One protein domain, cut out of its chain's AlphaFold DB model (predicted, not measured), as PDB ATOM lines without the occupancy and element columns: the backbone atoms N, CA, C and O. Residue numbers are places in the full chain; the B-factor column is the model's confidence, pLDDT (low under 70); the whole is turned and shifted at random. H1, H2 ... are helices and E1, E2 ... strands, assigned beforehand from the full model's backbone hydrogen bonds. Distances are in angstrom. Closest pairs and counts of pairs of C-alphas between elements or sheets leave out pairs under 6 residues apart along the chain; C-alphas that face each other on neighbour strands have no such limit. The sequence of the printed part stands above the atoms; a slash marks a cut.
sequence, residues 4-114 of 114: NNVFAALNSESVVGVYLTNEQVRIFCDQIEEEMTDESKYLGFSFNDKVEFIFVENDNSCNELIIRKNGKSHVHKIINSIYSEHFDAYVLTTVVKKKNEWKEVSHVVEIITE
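AT A GLANCE: This is residues 4 to 114 of the 114 residues of an uncharacterized protein of Pseudomonas sp. FSL R10-0765 (UniProt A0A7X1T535). This is a closed barrel of eight antiparallel strands, E1 to E8, with the short helix H1 outside it at one end. The strands follow the ring in chain order as a meander, each the antiparallel neighbour of the one before, and E8 closes the ring beside E1. The long E6 bends within the wall, and the turn of the hairpin E7 and E8 lies at one end of the longest axis. The printed part has 111 residues, with one named helix followed by eight named strands, and is mostly strand. It is compact, with a radius of gyration of the C-alphas of 13.4 A and spans of 43 by 36 by 29 A.

HOW THE PARTS SIT: H1, residues 4 to 10, is on the barrel and outside it, at a height over the sheet of 6.0 A and over none of the strands; every O i to N i+4 pair in it is within hydrogen-bond range. E1, residues 15 to 22, and E2, residues 25 to 32, form a hairpin at 153 degrees, with N 18 and O 29 2.9 A apart. E2 pairs in a staggered way, with E1 over residues 25 to 30 and with E3, residues 41 to 47, over residues 30 to 32; N 30 and O 46 are 2.9 A apart. E4, residues 50 to 57, is antiparallel to E3, with N 43 and O 55 at 2.8 A. E5, residues 64 to 69, follows beside E4, with N 66 and O 54 at 2.8 A. E6, residues 72 to 84, bends by 78 degrees at residue 79; it pairs with E5 over residues 72 to 77, N 67 and O 74 being 2.9 A apart, and with E7, residues 89 to 98, over residues 77 to 84, N 82 and O 91 being 2.9 A apart. E8, residues 101 to 113, has E7 on one side, with N 92 and O 107 at 2.8 A, and E1 on the other side, with N 19 and O 110 at 2.9 A. The closest C-alphas of H1 and E7 are those of Val 6 and Tyr 90, 6.9 A apart; those of H1 and E8 are Leu 10 and Ile 111, 7.1 A apart. E1 and E5 are apart, for instance.

IN THESE COORDINATES: H1 begins at C-alpha 4, (-42.586, -56.745, -33.454), and is 9.7 A long. E6 is 30.0 A long, E7 27.1 A and E8 37.3 A; E8 ends at C-alpha 113, (-60.218, -56.049, -38.116).

THE WHOLE: The C-alphas farthest apart, those of Asn 100 and Glu 114, are 43.4 A apart. The printed part has no cut, and no link is long. The mean pLDDT of the printed part is 82.9; residues 23 to 25, 33 to 40 and 59 to 61 are under 70.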
ATOM      1  N   ASN A   4     -42.338 -56.012 -32.211       80.12
ATOM      2  CA  ASN A   4     -42.586 -56.745 -33.454       80.12
ATOM      3  C   ASN A   4     -43.961 -57.429 -33.492       80.12
ATOM      4  O   ASN A   4     -44.541 -57.534 -34.561       80.12
ATOM      5  N   ASN A   5     -44.511 -57.866 -32.352       84.75
ATOM      6  CA  ASN A   5     -45.852 -58.459 -32.327       84.75
ATOM      7  C   ASN A   5     -46.945 -57.424 -32.628       84.75
ATOM      8  O   ASN A   5     -47.950 -57.764 -33.239       84.75
ATOM      9  N   VAL A   6     -46.737 -56.167 -32.224       87.88
ATOM     10  CA  VAL A   6     -47.650 -55.062 -32.543       87.88
ATOM     11  C   VAL A   6     -47.574 -54.769 -34.036       87.88
ATOM     12  O   VAL A   6     -48.601 -54.732 -34.697       87.88
ATOM     13  N   PHE A   7     -46.363 -54.649 -34.590       85.56
ATOM     14  CA  PHE A   7     -46.174 -54.453 -36.031       85.56
ATOM     15  C   PHE A   7     -46.725 -55.614 -36.862       85.56
ATOM     16  O   PHE A   7     -47.326 -55.377 -37.902       85.56
ATOM     17  N   ALA A   8     -46.558 -56.861 -36.418       85.38
ATOM     18  CA  ALA A   8     -47.123 -58.022 -37.098       85.38
ATOM     19  C   ALA A   8     -48.658 -57.985 -37.109       85.38
ATOM     20  O   ALA A   8     -49.259 -58.285 -38.135       85.38
ATOM     21  N   ALA A   9     -49.282 -57.582 -35.997       88.06
ATOM     22  CA  ALA A   9     -50.730 -57.428 -35.920       88.06
ATOM     23  C   ALA A   9     -51.234 -56.273 -36.803       88.06
ATOM     24  O   ALA A   9     -52.210 -56.446 -37.521       88.06
ATOM     25  N   LEU A  10     -50.539 -55.129 -36.802       87.62
ATOM     26  CA  LEU A  10     -50.880 -53.956 -37.619       87.62
ATOM     27  C   LEU A  10     -50.679 -54.173 -39.130       87.62
ATOM     28  O   LEU A  10     -51.336 -53.512 -39.919       87.62
ATOM     29  N   ASN A  11     -49.774 -55.071 -39.531       82.44
ATOM     30  CA  ASN A  11     -49.532 -55.436 -40.933       82.44
ATOM     31  C   ASN A  11     -50.489 -56.522 -41.459       82.44
ATOM     32  O   ASN A  11     -50.315 -56.989 -42.584       82.44
ATOM     33  N   SER A  12     -51.430 -57.009 -40.648       81.75
ATOM     34  CA  SER A  12     -52.356 -58.046 -41.101       81.75
ATOM     35  C   SER A  12     -53.318 -57.487 -42.152       81.75
ATOM     36  O   SER A  12     -53.851 -56.397 -41.982       81.75
ATOM     37  N   GLU A  13     -53.582 -58.258 -43.212       75.69
ATOM     38  CA  GLU A  13     -54.515 -57.881 -44.290       75.69
ATOM     39  C   GLU A  13     -55.949 -57.623 -43.801       75.69
ATOM     40  O   GLU A  13     -56.744 -57.038 -44.528       75.69
ATOM     41  N   SER A  14     -56.299 -58.060 -42.587       83.81
ATOM     42  CA  SER A  14     -57.618 -57.819 -42.007       83.81
ATOM     43  C   SER A  14     -57.734 -56.490 -41.268       83.81
ATOM     44  O   SER A  14     -58.838 -56.158 -40.848       83.81
ATOM     45  N   VAL A  15     -56.647 -55.734 -41.058       85.94
ATOM     46  CA  VAL A  15     -56.699 -54.465 -40.316       85.94
ATOM     47  C   VAL A  15     -57.399 -53.400 -41.144       85.94
ATOM     48  O   VAL A  15     -56.956 -53.045 -42.230       85.94
ATOM     49  N   VAL A  16     -58.462 -52.833 -40.581       87.06
ATOM     50  CA  VAL A  16     -59.201 -51.723 -41.199       87.06
ATOM     51  C   VAL A  16     -59.041 -50.411 -40.460       87.06
ATOM     52  O   VAL A  16     -59.221 -49.347 -41.041       87.06
ATOM     53  N   GLY A  17     -58.644 -50.461 -39.191       86.81
ATOM     54  CA  GLY A  17     -58.356 -49.253 -38.440       86.81
ATOM     55  C   GLY A  17     -57.735 -49.522 -37.083       86.81
ATOM     56  O   GLY A  17     -57.623 -50.657 -36.622       86.81
ATOM     57  N   VAL A  18     -57.320 -48.444 -36.428       90.81
ATOM     58  CA  VAL A  18     -56.672 -48.489 -35.118       90.81
ATOM     59  C   VAL A  18     -57.217 -47.379 -34.236       90.81
ATOM     60  O   VAL A  18     -57.275 -46.216 -34.646       90.81
ATOM     61  N   TYR A  19     -57.560 -47.724 -32.994       91.56
ATOM     62  CA  TYR A  19     -57.715 -46.733 -31.939       91.56
ATOM     63  C   TYR A  19     -56.394 -46.522 -31.215       91.56
ATOM     64  O   TYR A  19     -55.872 -47.435 -30.575       91.56
ATOM     65  N   LEU A  20     -55.895 -45.288 -31.243       89.38
ATOM     66  CA  LEU A  20     -54.798 -44.857 -30.386       89.38
ATOM     67  C   LEU A  20     -55.360 -44.016 -29.242       89.38
ATOM     68  O   LEU A  20     -55.870 -42.912 -29.459       89.38
ATOM     69  N   THR A  21     -55.249 -44.532 -28.019       85.88
ATOM     70  CA  THR A  21     -55.632 -43.804 -26.807       85.88
ATOM     71  C   THR A  21     -54.390 -43.369 -26.041       85.88
ATOM     72  O   THR A  21     -53.592 -44.203 -25.614       85.88
ATOM     73  N   ASN A  22     -54.244 -42.063 -25.820       74.50
ATOM     74  CA  ASN A  22     -53.323 -41.501 -24.825       74.50
ATOM     75  C   ASN A  22     -54.108 -40.799 -23.707       74.50
ATOM     76  O   ASN A  22     -55.329 -40.712 -23.804       74.50
ATOM     77  N   GLU A  23     -53.419 -40.293 -22.671       55.53
ATOM     78  CA  GLU A  23     -53.984 -39.752 -21.412       55.53
ATOM     79  C   GLU A  23     -55.255 -38.875 -21.550       55.53
ATOM     80  O   GLU A  23     -55.958 -38.713 -20.555       55.53
ATOM     81  N   GLN A  24     -55.576 -38.299 -22.723       53.47
ATOM     82  CA  GLN A  24     -56.805 -37.516 -22.949       53.47
ATOM     83  C   GLN A  24     -57.417 -37.610 -24.362       53.47
ATOM     84  O   GLN A  24     -58.355 -36.869 -24.657       53.47
ATOM     85  N   VAL A  25     -56.895 -38.442 -25.268       63.28
ATOM     86  CA  VAL A  25     -57.341 -38.453 -26.673       63.28
ATOM     87  C   VAL A  25     -57.472 -39.884 -27.164       63.28
ATOM     88  O   VAL A  25     -56.496 -40.625 -27.109       63.28
ATOM     89  N   ARG A  26     -58.661 -40.237 -27.667       80.12
ATOM     90  CA  ARG A  26     -58.923 -41.454 -28.442       80.12
ATOM     91  C   ARG A  26     -59.092 -41.050 -29.903       80.12
ATOM     92  O   ARG A  26     -59.973 -40.246 -30.203       80.12
ATOM     93  N   ILE A  27     -58.240 -41.571 -30.776       76.88
ATOM     94  CA  ILE A  27     -58.264 -41.290 -32.217       76.88
ATOM     95  C   ILE A  27     -58.567 -42.600 -32.932       76.88
ATOM     96  O   ILE A  27     -57.845 -43.564 -32.704       76.88
ATOM     97  N   PHE A  28     -59.622 -42.631 -33.746       85.88
ATOM     98  CA  PHE A  28     -59.860 -43.704 -34.710       85.88
ATOM     99  C   PHE A  28     -59.260 -43.294 -36.044       85.88
ATOM    100  O   PHE A  28     -59.567 -42.201 -36.522       85.88
ATOM    101  N   CYS A  29     -58.445 -44.160 -36.629       84.81
ATOM    102  CA  CYS A  29     -57.846 -43.914 -37.927       84.81
ATOM    103  C   CYS A  29     -57.868 -45.167 -38.788       84.81
ATOM    104  O   CYS A  29     -57.573 -46.254 -38.286       84.81
ATOM    105  N   ASP A  30     -58.107 -44.971 -40.077       87.25
ATOM    106  CA  ASP A  30     -57.966 -46.005 -41.093       87.25
ATOM    107  C   ASP A  30     -56.489 -46.140 -41.470       87.25
ATOM    108  O   ASP A  30     -55.717 -45.170 -41.399       87.25
ATOM    109  N   GLN A  31     -56.076 -47.345 -41.852       84.94
ATOM    110  CA  GLN A  31     -54.723 -47.571 -42.343       84.94
ATOM    111  C   GLN A  31     -54.526 -46.841 -43.674       84.94
ATOM    112  O   GLN A  31     -55.394 -46.873 -44.545       84.94
ATOM    113  N   ILE A  32     -53.374 -46.192 -43.839       81.06
ATOM    114  CA  ILE A  32     -52.946 -45.739 -45.165       81.06
ATOM    115  C   ILE A  32     -52.033 -46.795 -45.781       81.06
ATOM    116  O   ILE A  32     -51.100 -47.277 -45.137       81.06
ATOM    117  N   GLU A  33     -52.315 -47.165 -47.030       63.34
ATOM    118  CA  GLU A  33     -51.379 -47.940 -47.840       63.34
ATOM    119  C   GLU A  33     -50.155 -47.064 -48.117       63.34
ATOM    120  O   GLU A  33     -50.254 -46.046 -48.803       63.34
ATOM    121  N   GLU A  34     -48.997 -47.445 -47.584       61.56
ATOM    122  CA  GLU A  34     -47.733 -46.799 -47.929       61.56
ATOM    123  C   GLU A  34     -46.708 -47.849 -48.359       61.56
ATOM    124  O   GLU A  34     -46.536 -48.891 -47.722       61.56
ATOM    125  N   GLU A  35     -46.031 -47.572 -49.478       52.22
ATOM    126  CA  GLU A  35     -44.917 -48.381 -49.961       52.22
ATOM    127  C   GLU A  35     -43.787 -48.334 -48.924       52.22
ATOM    128  O   GLU A  35     -43.151 -47.296 -48.691       52.22
ATOM    129  N   MET A  36     -43.542 -49.482 -48.292       53.28
ATOM    130  CA  MET A  36     -42.366 -49.705 -47.460       53.28
ATOM    131  C   MET A  36     -41.117 -49.556 -48.331       53.28
ATOM    132  O   MET A  36     -40.909 -50.330 -49.264       53.28
ATOM    133  N   THR A  37     -40.282 -48.564 -48.035       52.38
ATOM    134  CA  THR A  37     -38.964 -48.446 -48.664       52.38
ATOM    135  C   THR A  37     -37.961 -49.349 -47.942       52.38
ATOM    136  O   THR A  37     -38.127 -49.662 -46.762       52.38
ATOM    137  N   ASP A  38     -36.906 -49.763 -48.647       52.19
ATOM    138  CA  ASP A  38     -35.940 -50.788 -48.205       52.19
ATOM    139  C   ASP A  38     -35.166 -50.468 -46.902       52.19
ATOM    140  O   ASP A  38     -34.472 -51.340 -46.387       52.19
ATOM    141  N   GLU A  39     -35.270 -49.256 -46.345       55.06
ATOM    142  CA  GLU A  39     -34.475 -48.821 -45.181       55.06
ATOM    143  C   GLU A  39     -35.298 -48.527 -43.914       55.06
ATOM    144  O   GLU A  39     -34.732 -48.362 -42.832       55.06
ATOM    145  N   SER A  40     -36.626 -48.413 -44.005       58.69
ATOM    146  CA  SER A  40     -37.494 -48.181 -42.842       58.69
ATOM    147  C   SER A  40     -38.918 -48.614 -43.150       58.69
ATOM    148  O   SER A  40     -39.549 -48.117 -44.083       58.69
ATOM    149  N   LYS A  41     -39.451 -49.512 -42.325       73.81
ATOM    150  CA  LYS A  41     -40.832 -49.978 -42.432       73.81
ATOM    151  C   LYS A  41     -41.716 -49.063 -41.601       73.81
ATOM    152  O   LYS A  41     -41.561 -48.990 -40.384       73.81
ATOM    153  N   TYR A  42     -42.625 -48.343 -42.240       79.75
ATOM    154  CA  TYR A  42     -43.571 -47.475 -41.548       79.75
ATOM    155  C   TYR A  42     -45.008 -47.883 -41.863       79.75
ATOM    156  O   TYR A  42     -45.297 -48.396 -42.938       79.75
ATOM    157  N   LEU A  43     -45.888 -47.689 -40.883       85.44
ATOM    158  CA  LEU A  43     -47.327 -47.897 -40.995       85.44
ATOM    159  C   LEU A  43     -48.036 -46.632 -40.548       85.44
ATOM    160  O   LEU A  43     -48.001 -46.270 -39.366       85.44
ATOM    161  N   GLY A  44     -48.641 -45.943 -41.506       86.31
ATOM    162  CA  GLY A  44     -49.406 -44.738 -41.256       86.31
ATOM    163  C   GLY A  44     -50.880 -45.024 -40.997       86.31
ATOM    164  O   GLY A  44     -51.456 -45.987 -41.502       86.31
ATOM    165  N   PHE A  45     -51.507 -44.118 -40.252       89.19
ATOM    166  CA  PHE A  45     -52.936 -44.139 -39.972       89.19
ATOM    167  C   PHE A  45     -53.521 -42.728 -40.102       89.19
ATOM    168  O   PHE A  45     -52.953 -41.756 -39.581       89.19
ATOM    169  N   SER A  46     -54.656 -42.605 -40.795       88.50
ATOM    170  CA  SER A  46     -55.283 -41.322 -41.122       88.50
ATOM    171  C   SER A  46     -56.738 -41.202 -40.666       88.50
ATOM    172  O   SER A  46     -57.469 -42.184 -40.594       88.50
ATOM    173  N   PHE A  47     -57.159 -39.972 -40.369       84.69
ATOM    174  CA  PHE A  47     -58.542 -39.611 -40.069       84.69
ATOM    175  C   PHE A  47     -58.950 -38.413 -40.932       84.69
ATOM    176  O   PHE A  47     -58.296 -37.369 -40.892       84.69
ATOM    177  N   ASN A  48     -60.037 -38.537 -41.703       84.50
ATOM    178  CA  ASN A  48     -60.477 -37.515 -42.669       84.50
ATOM    179  C   ASN A  48     -59.327 -37.023 -43.576       84.50
ATOM    180  O   ASN A  48     -59.042 -35.821 -43.626       84.50
ATOM    181  N   ASP A  49     -58.631 -37.961 -44.227       78.44
ATOM    182  CA  ASP A  49     -57.512 -37.713 -45.153       78.44
ATOM    183  C   ASP A  49     -56.295 -36.999 -44.531       78.44
ATOM    184  O   ASP A  49     -55.442 -36.447 -45.232       78.44
ATOM    185  N   LYS A  50     -56.189 -36.982 -43.198       81.12
ATOM    186  CA  LYS A  50     -55.047 -36.416 -42.470       81.12
ATOM    187  C   LYS A  50     -54.339 -37.504 -41.689       81.12
ATOM    188  O   LYS A  50     -54.959 -38.193 -40.889       81.12
ATOM    189  N   VAL A  51     -53.029 -37.628 -41.889       80.69
ATOM    190  CA  VAL A  51     -52.194 -38.547 -41.107       80.69
ATOM    191  C   VAL A  51     -52.184 -38.102 -39.646       80.69
ATOM    192  O   VAL A  51     -51.699 -37.012 -39.330       80.69
ATOM    193  N   GLU A  52     -52.681 -38.960 -38.762       88.00
ATOM    194  CA  GLU A  52     -52.763 -38.693 -37.324       88.00
ATOM    195  C   GLU A  52     -51.600 -39.338 -36.576       88.00
ATOM    196  O   GLU A  52     -51.035 -38.732 -35.662       88.00
ATOM    197  N   PHE A  53     -51.188 -40.543 -36.973       89.44
ATOM    198  CA  PHE A  53     -50.005 -41.175 -36.403       89.44
ATOM    199  C   PHE A  53     -49.338 -42.171 -37.349       89.44
ATOM    200  O   PHE A  53     -49.933 -42.637 -38.315       89.44
ATOM    201  N   ILE A  54     -48.067 -42.452 -37.065       88.38
ATOM    202  CA  ILE A  54     -47.215 -43.345 -37.849       88.38
ATOM    203  C   ILE A  54     -46.419 -44.217 -36.883       88.38
ATOM    204  O   ILE A  54     -45.769 -43.699 -35.970       88.38
ATOM    205  N   PHE A  55     -46.450 -45.524 -37.099       88.94
ATOM    206  CA  PHE A  55     -45.522 -46.465 -36.492       88.94
ATOM    207  C   PHE A  55     -44.302 -46.611 -37.390       88.94
ATOM    208  O   PHE A  55     -44.458 -46.850 -38.580       88.94
ATOM    209  N   VAL A  56     -43.102 -46.473 -36.835       86.88
ATOM    210  CA  VAL A  56     -41.840 -46.614 -37.571       86.88
ATOM    211  C   VAL A  56     -41.033 -47.741 -36.940       86.88
ATOM    212  O   VAL A  56     -40.661 -47.673 -35.764       86.88
ATOM    213  N   GLU A  57     -40.786 -48.787 -37.717       83.31
ATOM    214  CA  GLU A  57     -39.870 -49.871 -37.393       83.31
ATOM    215  C   GLU A  57     -38.476 -49.512 -37.922       83.31
ATOM    216  O   GLU A  57     -38.280 -49.269 -39.112       83.31
ATOM    217  N   ASN A  58     -37.515 -49.449 -37.000       75.38
ATOM    218  CA  ASN A  58     -36.123 -49.132 -37.283       75.38
ATOM    219  C   ASN A  58     -35.258 -50.368 -37.020       75.38
ATOM    220  O   ASN A  58     -35.232 -50.879 -35.897       75.38
ATOM    221  N   ASP A  59     -34.437 -50.754 -37.997       63.94
ATOM    222  CA  ASP A  59     -33.514 -51.899 -37.896       63.94
ATOM    223  C   ASP A  59     -32.524 -51.781 -36.722       63.94
ATOM    224  O   ASP A  59     -32.032 -52.770 -36.182       63.94
ATOM    225  N   ASN A  60     -32.277 -50.549 -36.265       62.00
ATOM    226  CA  ASN A  60     -31.365 -50.215 -35.172       62.00
ATOM    227  C   ASN A  60     -32.033 -50.196 -33.779       62.00
ATOM    228  O   ASN A  60     -31.510 -49.569 -32.857       62.00
ATOM    229  N   SER A  61     -33.165 -50.890 -33.594       61.81
ATOM    230  CA  SER A  61     -33.841 -51.192 -32.309       61.81
ATOM    231  C   SER A  61     -34.580 -50.058 -31.585       61.81
ATOM    232  O   SER A  61     -35.159 -50.288 -30.523       61.81
ATOM    233  N   CYS A  62     -34.613 -48.843 -32.134       72.88
ATOM    234  CA  CYS A  62     -35.418 -47.749 -31.579       72.88
ATOM    235  C   CYS A  62     -36.673 -47.529 -32.425       72.88
ATOM    236  O   CYS A  62     -36.706 -46.602 -33.228       72.88
ATOM    237  N   ASN A  63     -37.695 -48.366 -32.247       86.50
ATOM    238  CA  ASN A  63     -38.983 -48.155 -32.909       86.50
ATOM    239  C   ASN A  63     -39.662 -46.888 -32.380       86.50
ATOM    240  O   ASN A  63     -39.520 -46.525 -31.205       86.50
ATOM    241  N   GLU A  64     -40.395 -46.206 -33.251       89.88
ATOM    242  CA  GLU A  64     -40.979 -44.903 -32.955       89.88
ATOM    243  C   GLU A  64     -42.480 -44.883 -33.241       89.88
ATOM    244  O   GLU A  64     -42.981 -45.540 -34.148       89.88
ATOM    245  N   LEU A  65     -43.197 -44.100 -32.440       91.06
ATOM    246  CA  LEU A  65     -44.570 -43.692 -32.682       91.06
ATOM    247  C   LEU A  65     -44.560 -42.180 -32.907       91.06
ATOM    248  O   LEU A  65     -44.189 -41.403 -32.024       91.06
ATOM    249  N   ILE A  66     -44.955 -41.748 -34.094       90.00
ATOM    250  CA  ILE A  66     -45.064 -40.334 -34.438       90.00
ATOM    251  C   ILE A  66     -46.534 -39.955 -34.342       90.00
ATOM    252  O   ILE A  66     -47.338 -40.493 -35.087       90.00
ATOM    253  N   ILE A  67     -46.887 -39.015 -33.467       89.44
ATOM    254  CA  ILE A  67     -48.257 -38.499 -33.336       89.44
ATOM    255  C   ILE A  67     -48.302 -37.077 -33.897       89.44
ATOM    256  O   ILE A  67     -47.533 -36.206 -33.475       89.44
ATOM    257  N   ARG A  68     -49.203 -36.821 -34.843       86.62
ATOM    258  CA  ARG A  68     -49.469 -35.501 -35.415       86.62
ATOM    259  C   ARG A  68     -50.581 -34.832 -34.611       86.62
ATOM    260  O   ARG A  68     -51.668 -35.361 -34.461       86.62
ATOM    261  N   LYS A  69     -50.316 -33.644 -34.063       79.81
ATOM    262  CA  LYS A  69     -51.314 -32.846 -33.336       79.81
ATOM    263  C   LYS A  69     -51.161 -31.375 -33.683       79.81
ATOM    264  O   LYS A  69     -50.073 -30.814 -33.552       79.81
ATOM    265  N   ASN A  70     -52.248 -30.729 -34.107       79.69
ATOM    266  CA  ASN A  70     -52.267 -29.304 -34.478       79.69
ATOM    267  C   ASN A  70     -51.164 -28.928 -35.492       79.69
ATOM    268  O   ASN A  70     -50.484 -27.913 -35.335       79.69
ATOM    269  N   GLY A  71     -50.931 -29.787 -36.490       79.75
ATOM    270  CA  GLY A  71     -49.899 -29.589 -37.515       79.75
ATOM    271  C   GLY A  71     -48.454 -29.820 -37.048       79.75
ATOM    272  O   GLY A  71     -47.529 -29.582 -37.821       79.75
ATOM    273  N   LYS A  72     -48.227 -30.285 -35.813       84.12
ATOM    274  CA  LYS A  72     -46.893 -30.610 -35.280       84.12
ATOM    275  C   LYS A  72     -46.729 -32.109 -35.068       84.12
ATOM    276  O   LYS A  72     -47.670 -32.774 -34.646       84.12
ATOM    277  N   SER A  73     -45.526 -32.620 -35.317       87.81
ATOM    278  CA  SER A  73     -45.154 -34.005 -35.005       87.81
ATOM    279  C   SER A  73     -44.568 -34.122 -33.611       87.81
ATOM    280  O   SER A  73     -43.700 -33.336 -33.225       87.81
ATOM    281  N   HIS A  74     -44.977 -35.160 -32.898       88.38
ATOM    282  CA  HIS A  74     -44.387 -35.583 -31.641       88.38
ATOM    283  C   HIS A  74     -43.831 -36.991 -31.810       88.38
ATOM    284  O   HIS A  74     -44.587 -37.915 -32.093       88.38
ATOM    285  N   VAL A  75     -42.516 -37.140 -31.650       90.06
ATOM    286  CA  VAL A  75     -41.839 -38.438 -31.749       90.06
ATOM    287  C   VAL A  75     -41.762 -39.067 -30.364       90.06
ATOM    288  O   VAL A  75     -41.241 -38.465 -29.420       90.06
ATOM    289  N   HIS A  76     -42.289 -40.278 -30.261       91.94
ATOM    290  CA  HIS A  76     -42.281 -41.114 -29.076       91.94
ATOM    291  C   HIS A  76     -41.409 -42.334 -29.351       91.94
ATOM    292  O   HIS A  76     -41.707 -43.108 -30.254       91.94
ATOM    293  N   LYS A  77     -40.349 -42.538 -28.566       91.19
ATOM    294  CA  LYS A  77     -39.556 -43.769 -28.669       91.19
ATOM    295  C   LYS A  77     -40.266 -44.879 -27.920       91.19
ATOM    296  O   LYS A  77     -40.571 -44.704 -26.740       91.19
ATOM    297  N   ILE A  78     -40.533 -45.995 -28.581       90.44
ATOM    298  CA  ILE A  78     -41.209 -47.139 -27.980       90.44
ATOM    299  C   ILE A  78     -40.169 -47.950 -27.210       90.44
ATOM    300  O   ILE A  78     -39.202 -48.437 -27.788       90.44
ATOM    301  N   ILE A  79     -40.355 -48.069 -25.897       89.62
ATOM    302  CA  ILE A  79     -39.416 -48.773 -25.009       89.62
ATOM    303  C   ILE A  79     -39.970 -50.108 -24.516       89.62
ATOM    304  O   ILE A  79     -39.206 -50.965 -24.081       89.62
ATOM    305  N   ASN A  80     -41.291 -50.295 -24.575       90.06
ATOM    306  CA  ASN A  80     -41.937 -51.546 -24.205       90.06
ATOM    307  C   ASN A  80     -43.303 -51.682 -24.885       90.06
ATOM    308  O   ASN A  80     -43.961 -50.689 -25.198       90.06
ATOM    309  N   SER A  81     -43.744 -52.923 -25.053       90.00
ATOM    310  CA  SER A  81     -45.067 -53.269 -25.565       90.00
ATOM    311  C   SER A  81     -45.574 -54.528 -24.878       90.00
ATOM    312  O   SER A  81     -44.860 -55.535 -24.824       90.00
ATOM    313  N   ILE A  82     -46.806 -54.494 -24.381       91.31
ATOM    314  CA  ILE A  82     -47.442 -55.626 -23.706       91.31
ATOM    315  C   ILE A  82     -48.852 -55.782 -24.263       91.31
ATOM    316  O   ILE A  82     -49.600 -54.811 -24.308       91.31
ATOM    317  N   TYR A  83     -49.222 -56.992 -24.670       91.62
ATOM    318  CA  TYR A  83     -50.615 -57.301 -24.978       91.62
ATOM    319  C   TYR A  83     -51.401 -57.491 -23.677       91.62
ATOM    320  O   TYR A  83     -50.939 -58.180 -22.764       91.62
ATOM    321  N   SER A  84     -52.563 -56.852 -23.577       89.12
ATOM    322  CA  SER A  84     -53.449 -56.914 -22.424       89.12
ATOM    323  C   SER A  84     -54.746 -57.615 -22.802       89.12
ATOM    324  O   SER A  84     -55.599 -57.029 -23.462       89.12
ATOM    325  N   GLU A  85     -54.928 -58.839 -22.305       89.06
ATOM    326  CA  GLU A  85     -56.173 -59.606 -22.481       89.06
ATOM    327  C   GLU A  85     -57.396 -58.894 -21.882       89.06
ATOM    328  O   GLU A  85     -58.519 -59.110 -22.317       89.06
ATOM    329  N   HIS A  86     -57.196 -58.025 -20.884       83.19
ATOM    330  CA  HIS A  86     -58.294 -57.317 -20.223       83.19
ATOM    331  C   HIS A  86     -59.002 -56.310 -21.141       83.19
ATOM    332  O   HIS A  86     -60.207 -56.109 -21.005       83.19
ATOM    333  N   PHE A  87     -58.254 -55.685 -22.053       80.69
ATOM    334  CA  PHE A  87     -58.758 -54.687 -22.998       80.69
ATOM    335  C   PHE A  87     -58.747 -55.184 -24.447       80.69
ATOM    336  O   PHE A  87     -59.121 -54.424 -25.329       80.69
ATOM    337  N   ASP A  88     -58.284 -56.418 -24.677       87.75
ATOM    338  CA  ASP A  88     -57.984 -56.960 -26.005       87.75
ATOM    339  C   ASP A  88     -57.169 -55.971 -26.865       87.75
ATOM    340  O   ASP A  88     -57.549 -55.567 -27.960       87.75
ATOM    341  N   ALA A  89     -56.062 -55.480 -26.296       91.06
ATOM    342  CA  ALA A  89     -55.303 -54.373 -26.873       91.06
ATOM    343  C   ALA A  89     -53.814 -54.431 -26.525       91.06
ATOM    344  O   ALA A  89     -53.403 -55.016 -25.519       91.06
ATOM    345  N   TYR A  90     -52.989 -53.749 -27.318       92.38
ATOM    346  CA  TYR A  90     -51.574 -53.559 -27.013       92.38
ATOM    347  C   TYR A  90     -51.355 -52.273 -26.219       92.38
ATOM    348  O   TYR A  90     -51.763 -51.189 -26.623       92.38
ATOM    349  N   VAL A  91     -50.646 -52.372 -25.099       91.81
ATOM    350  CA  VAL A  91     -50.186 -51.227 -24.314       91.81
ATOM    351  C   VAL A  91     -48.738 -50.933 -24.678       91.81
ATOM    352  O   VAL A  91     -47.847 -51.754 -24.447       91.81
ATOM    353  N   LEU A  92     -48.498 -49.750 -25.234       91.62
ATOM    354  CA  LEU A  92     -47.181 -49.251 -25.607       91.62
ATOM    355  C   LEU A  92     -46.656 -48.296 -24.547       91.62
ATOM    356  O   LEU A  92     -47.225 -47.226 -24.337       91.62
ATOM    357  N   THR A  93     -45.530 -48.633 -23.927       91.69
ATOM    358  CA  THR A  93     -44.778 -47.674 -23.115       91.69
ATOM    359  C   THR A  93     -43.801 -46.940 -24.016       91.69
ATOM    360  O   THR A  93     -42.947 -47.546 -24.671       91.69
ATOM    361  N   THR A  94     -43.913 -45.618 -24.036       91.75
ATOM    362  CA  THR A  94     -43.065 -44.745 -24.842       91.75
ATOM    363  C   THR A  94     -42.356 -43.704 -23.995       91.75
ATOM    364  O   THR A  94     -42.830 -43.357 -22.917       91.75
ATOM    365  N   VAL A  95     -41.254 -43.154 -24.499       91.25
ATOM    366  CA  VAL A  95     -40.588 -41.983 -23.924       91.25
ATOM    367  C   VAL A  95     -40.564 -40.830 -24.914       91.25
ATOM    368  O   VAL A  95     -40.284 -40.999 -26.102       91.25
ATOM    369  N   VAL A  96     -40.824 -39.630 -24.406       90.12
ATOM    370  CA  VAL A  96     -40.721 -38.379 -25.160       90.12
ATOM    371  C   VAL A  96     -39.796 -37.415 -24.427       90.12
ATOM    372  O   VAL A  96     -39.893 -37.237 -23.211       90.12
ATOM    373  N   LYS A  97     -38.891 -36.766 -25.163       86.06
ATOM    374  CA  LYS A  97     -38.022 -35.727 -24.604       86.06
ATOM    375  C   LYS A  97     -38.791 -34.410 -24.521       86.06
ATOM    376  O   LYS A  97     -39.155 -33.834 -25.544       86.06
ATOM    377  N   LYS A  98     -39.020 -33.904 -23.308       83.19
ATOM    378  CA  LYS A  98     -39.624 -32.588 -23.062       83.19
ATOM    379  C   LYS A  98     -38.591 -31.679 -22.421       83.19
ATOM    380  O   LYS A  98     -38.214 -31.880 -21.275       83.19
ATOM    381  N   LYS A  99     -38.147 -30.647 -23.146       85.44
ATOM    382  CA  LYS A  99     -37.093 -29.721 -22.691       85.44
ATOM    383  C   LYS A  99     -35.839 -30.501 -22.242       85.44
ATOM    384  O   LYS A  99     -35.089 -30.970 -23.096       85.44
ATOM    385  N   ASN A 100     -35.672 -30.695 -20.931       85.69
ATOM    386  CA  ASN A 100     -34.518 -31.336 -20.297       85.69
ATOM    387  C   ASN A 100     -34.858 -32.654 -19.574       85.69
ATOM    388  O   ASN A 100     -33.987 -33.213 -18.917       85.69
ATOM    389  N   GLU A 101     -36.087 -33.160 -19.690       91.50
ATOM    390  CA  GLU A 101     -36.529 -34.407 -19.055       91.50
ATOM    391  C   GLU A 101     -37.058 -35.411 -20.088       91.50
ATOM    392  O   GLU A 101     -37.605 -35.040 -21.132       91.50
ATOM    393  N   TRP A 102     -36.891 -36.699 -19.792       90.06
ATOM    394  CA  TRP A 102     -37.583 -37.775 -20.494       90.06
ATOM    395  C   TRP A 102     -38.861 -38.092 -19.726       90.06
ATOM    396  O   TRP A 102     -38.802 -38.394 -18.537       90.06
ATOM    397  N   LYS A 103     -40.012 -38.000 -20.397       91.81
ATOM    398  CA  LYS A 103     -41.303 -38.379 -19.820       91.81
ATOM    399  C   LYS A 103     -41.757 -39.700 -20.431       91.81
ATOM    400  O   LYS A 103     -41.866 -39.791 -21.656       91.81
ATOM    401  N   GLU A 104     -42.063 -40.674 -19.580       91.81
ATOM    402  CA  GLU A 104     -42.771 -41.892 -19.976       91.81
ATOM    403  C   GLU A 104     -44.259 -41.610 -20.216       91.81
ATOM    404  O   GLU A 104     -44.898 -40.844 -19.488       91.81
ATOM    405  N   VAL A 105     -44.799 -42.199 -21.279       90.50
ATOM    406  CA  VAL A 105     -46.200 -42.091 -21.688       90.50
ATOM    407  C   VAL A 105     -46.664 -43.456 -22.173       90.50
ATOM    408  O   VAL A 105     -46.041 -44.034 -23.068       90.50
ATOM    409  N   SER A 106     -47.770 -43.938 -21.616       90.75
ATOM    410  CA  SER A 106     -48.431 -45.159 -22.070       90.75
ATOM    411  C   SER A 106     -49.515 -44.836 -23.091       90.75
ATOM    412  O   SER A 106     -50.308 -43.916 -22.882       90.75
ATOM    413  N   HIS A 107     -49.564 -45.613 -24.170       91.25
ATOM    414  CA  HIS A 107     -50.635 -45.576 -25.164       91.25
ATOM    415  C   HIS A 107     -51.312 -46.937 -25.235       91.25
ATOM    416  O   HIS A 107     -50.638 -47.961 -25.140       91.25
ATOM    417  N   VAL A 108     -52.627 -46.947 -25.418       91.44
ATOM    418  CA  VAL A 108     -53.384 -48.161 -25.738       91.44
ATOM    419  C   VAL A 108     -53.649 -48.162 -27.237       91.44
ATOM    420  O   VAL A 108     -54.106 -47.157 -27.780       91.44
ATOM    421  N   VAL A 109     -53.325 -49.276 -27.880       92.12
ATOM    422  CA  VAL A 109     -53.501 -49.532 -29.307       92.12
ATOM    423  C   VAL A 109     -54.504 -50.668 -29.444       92.12
ATOM    424  O   VAL A 109     -54.174 -51.825 -29.180       92.12
ATOM    425  N   GLU A 110     -55.729 -50.322 -29.823       92.38
ATOM    426  CA  GLU A 110     -56.777 -51.291 -30.159       92.38
ATOM    427  C   GLU A 110     -56.793 -51.438 -31.682       92.38
ATOM    428  O   GLU A 110     -56.873 -50.437 -32.398       92.38
ATOM    429  N   ILE A 111     -56.682 -52.668 -32.175       90.88
ATOM    430  CA  ILE A 111     -56.645 -52.973 -33.609       90.88
ATOM    431  C   ILE A 111     -58.037 -53.436 -34.020       90.88
ATOM    432  O   ILE A 111     -58.605 -54.318 -33.382       90.88
ATOM    433  N   ILE A 112     -58.590 -52.828 -35.064       89.69
ATOM    434  CA  ILE A 112     -59.898 -53.174 -35.611       89.69
ATOM    435  C   ILE A 112     -59.682 -53.971 -36.891       89.69
ATOM    436  O   ILE A 112     -58.979 -53.509 -37.791       89.69
ATOM    437  N   THR A 113     -60.297 -55.152 -36.961       88.50
ATOM    438  CA  THR A 113     -60.218 -56.049 -38.116       88.50
ATOM    439  C   THR A 113     -61.588 -56.298 -38.747       88.50
ATOM    440  O   THR A 113     -62.592 -56.273 -38.031       88.50
ATOM    441  N   GLU A 114     -61.621 -56.567 -40.052       80.31
ATOM    442  CA  GLU A 114     -62.799 -57.074 -40.788       80.31
ATOM    443  C   GLU A 114     -62.987 -58.595 -40.685       80.31
ATOM    444  O   GLU A 114     -61.976 -59.331 -40.584       80.31
TER     445      GLU A 114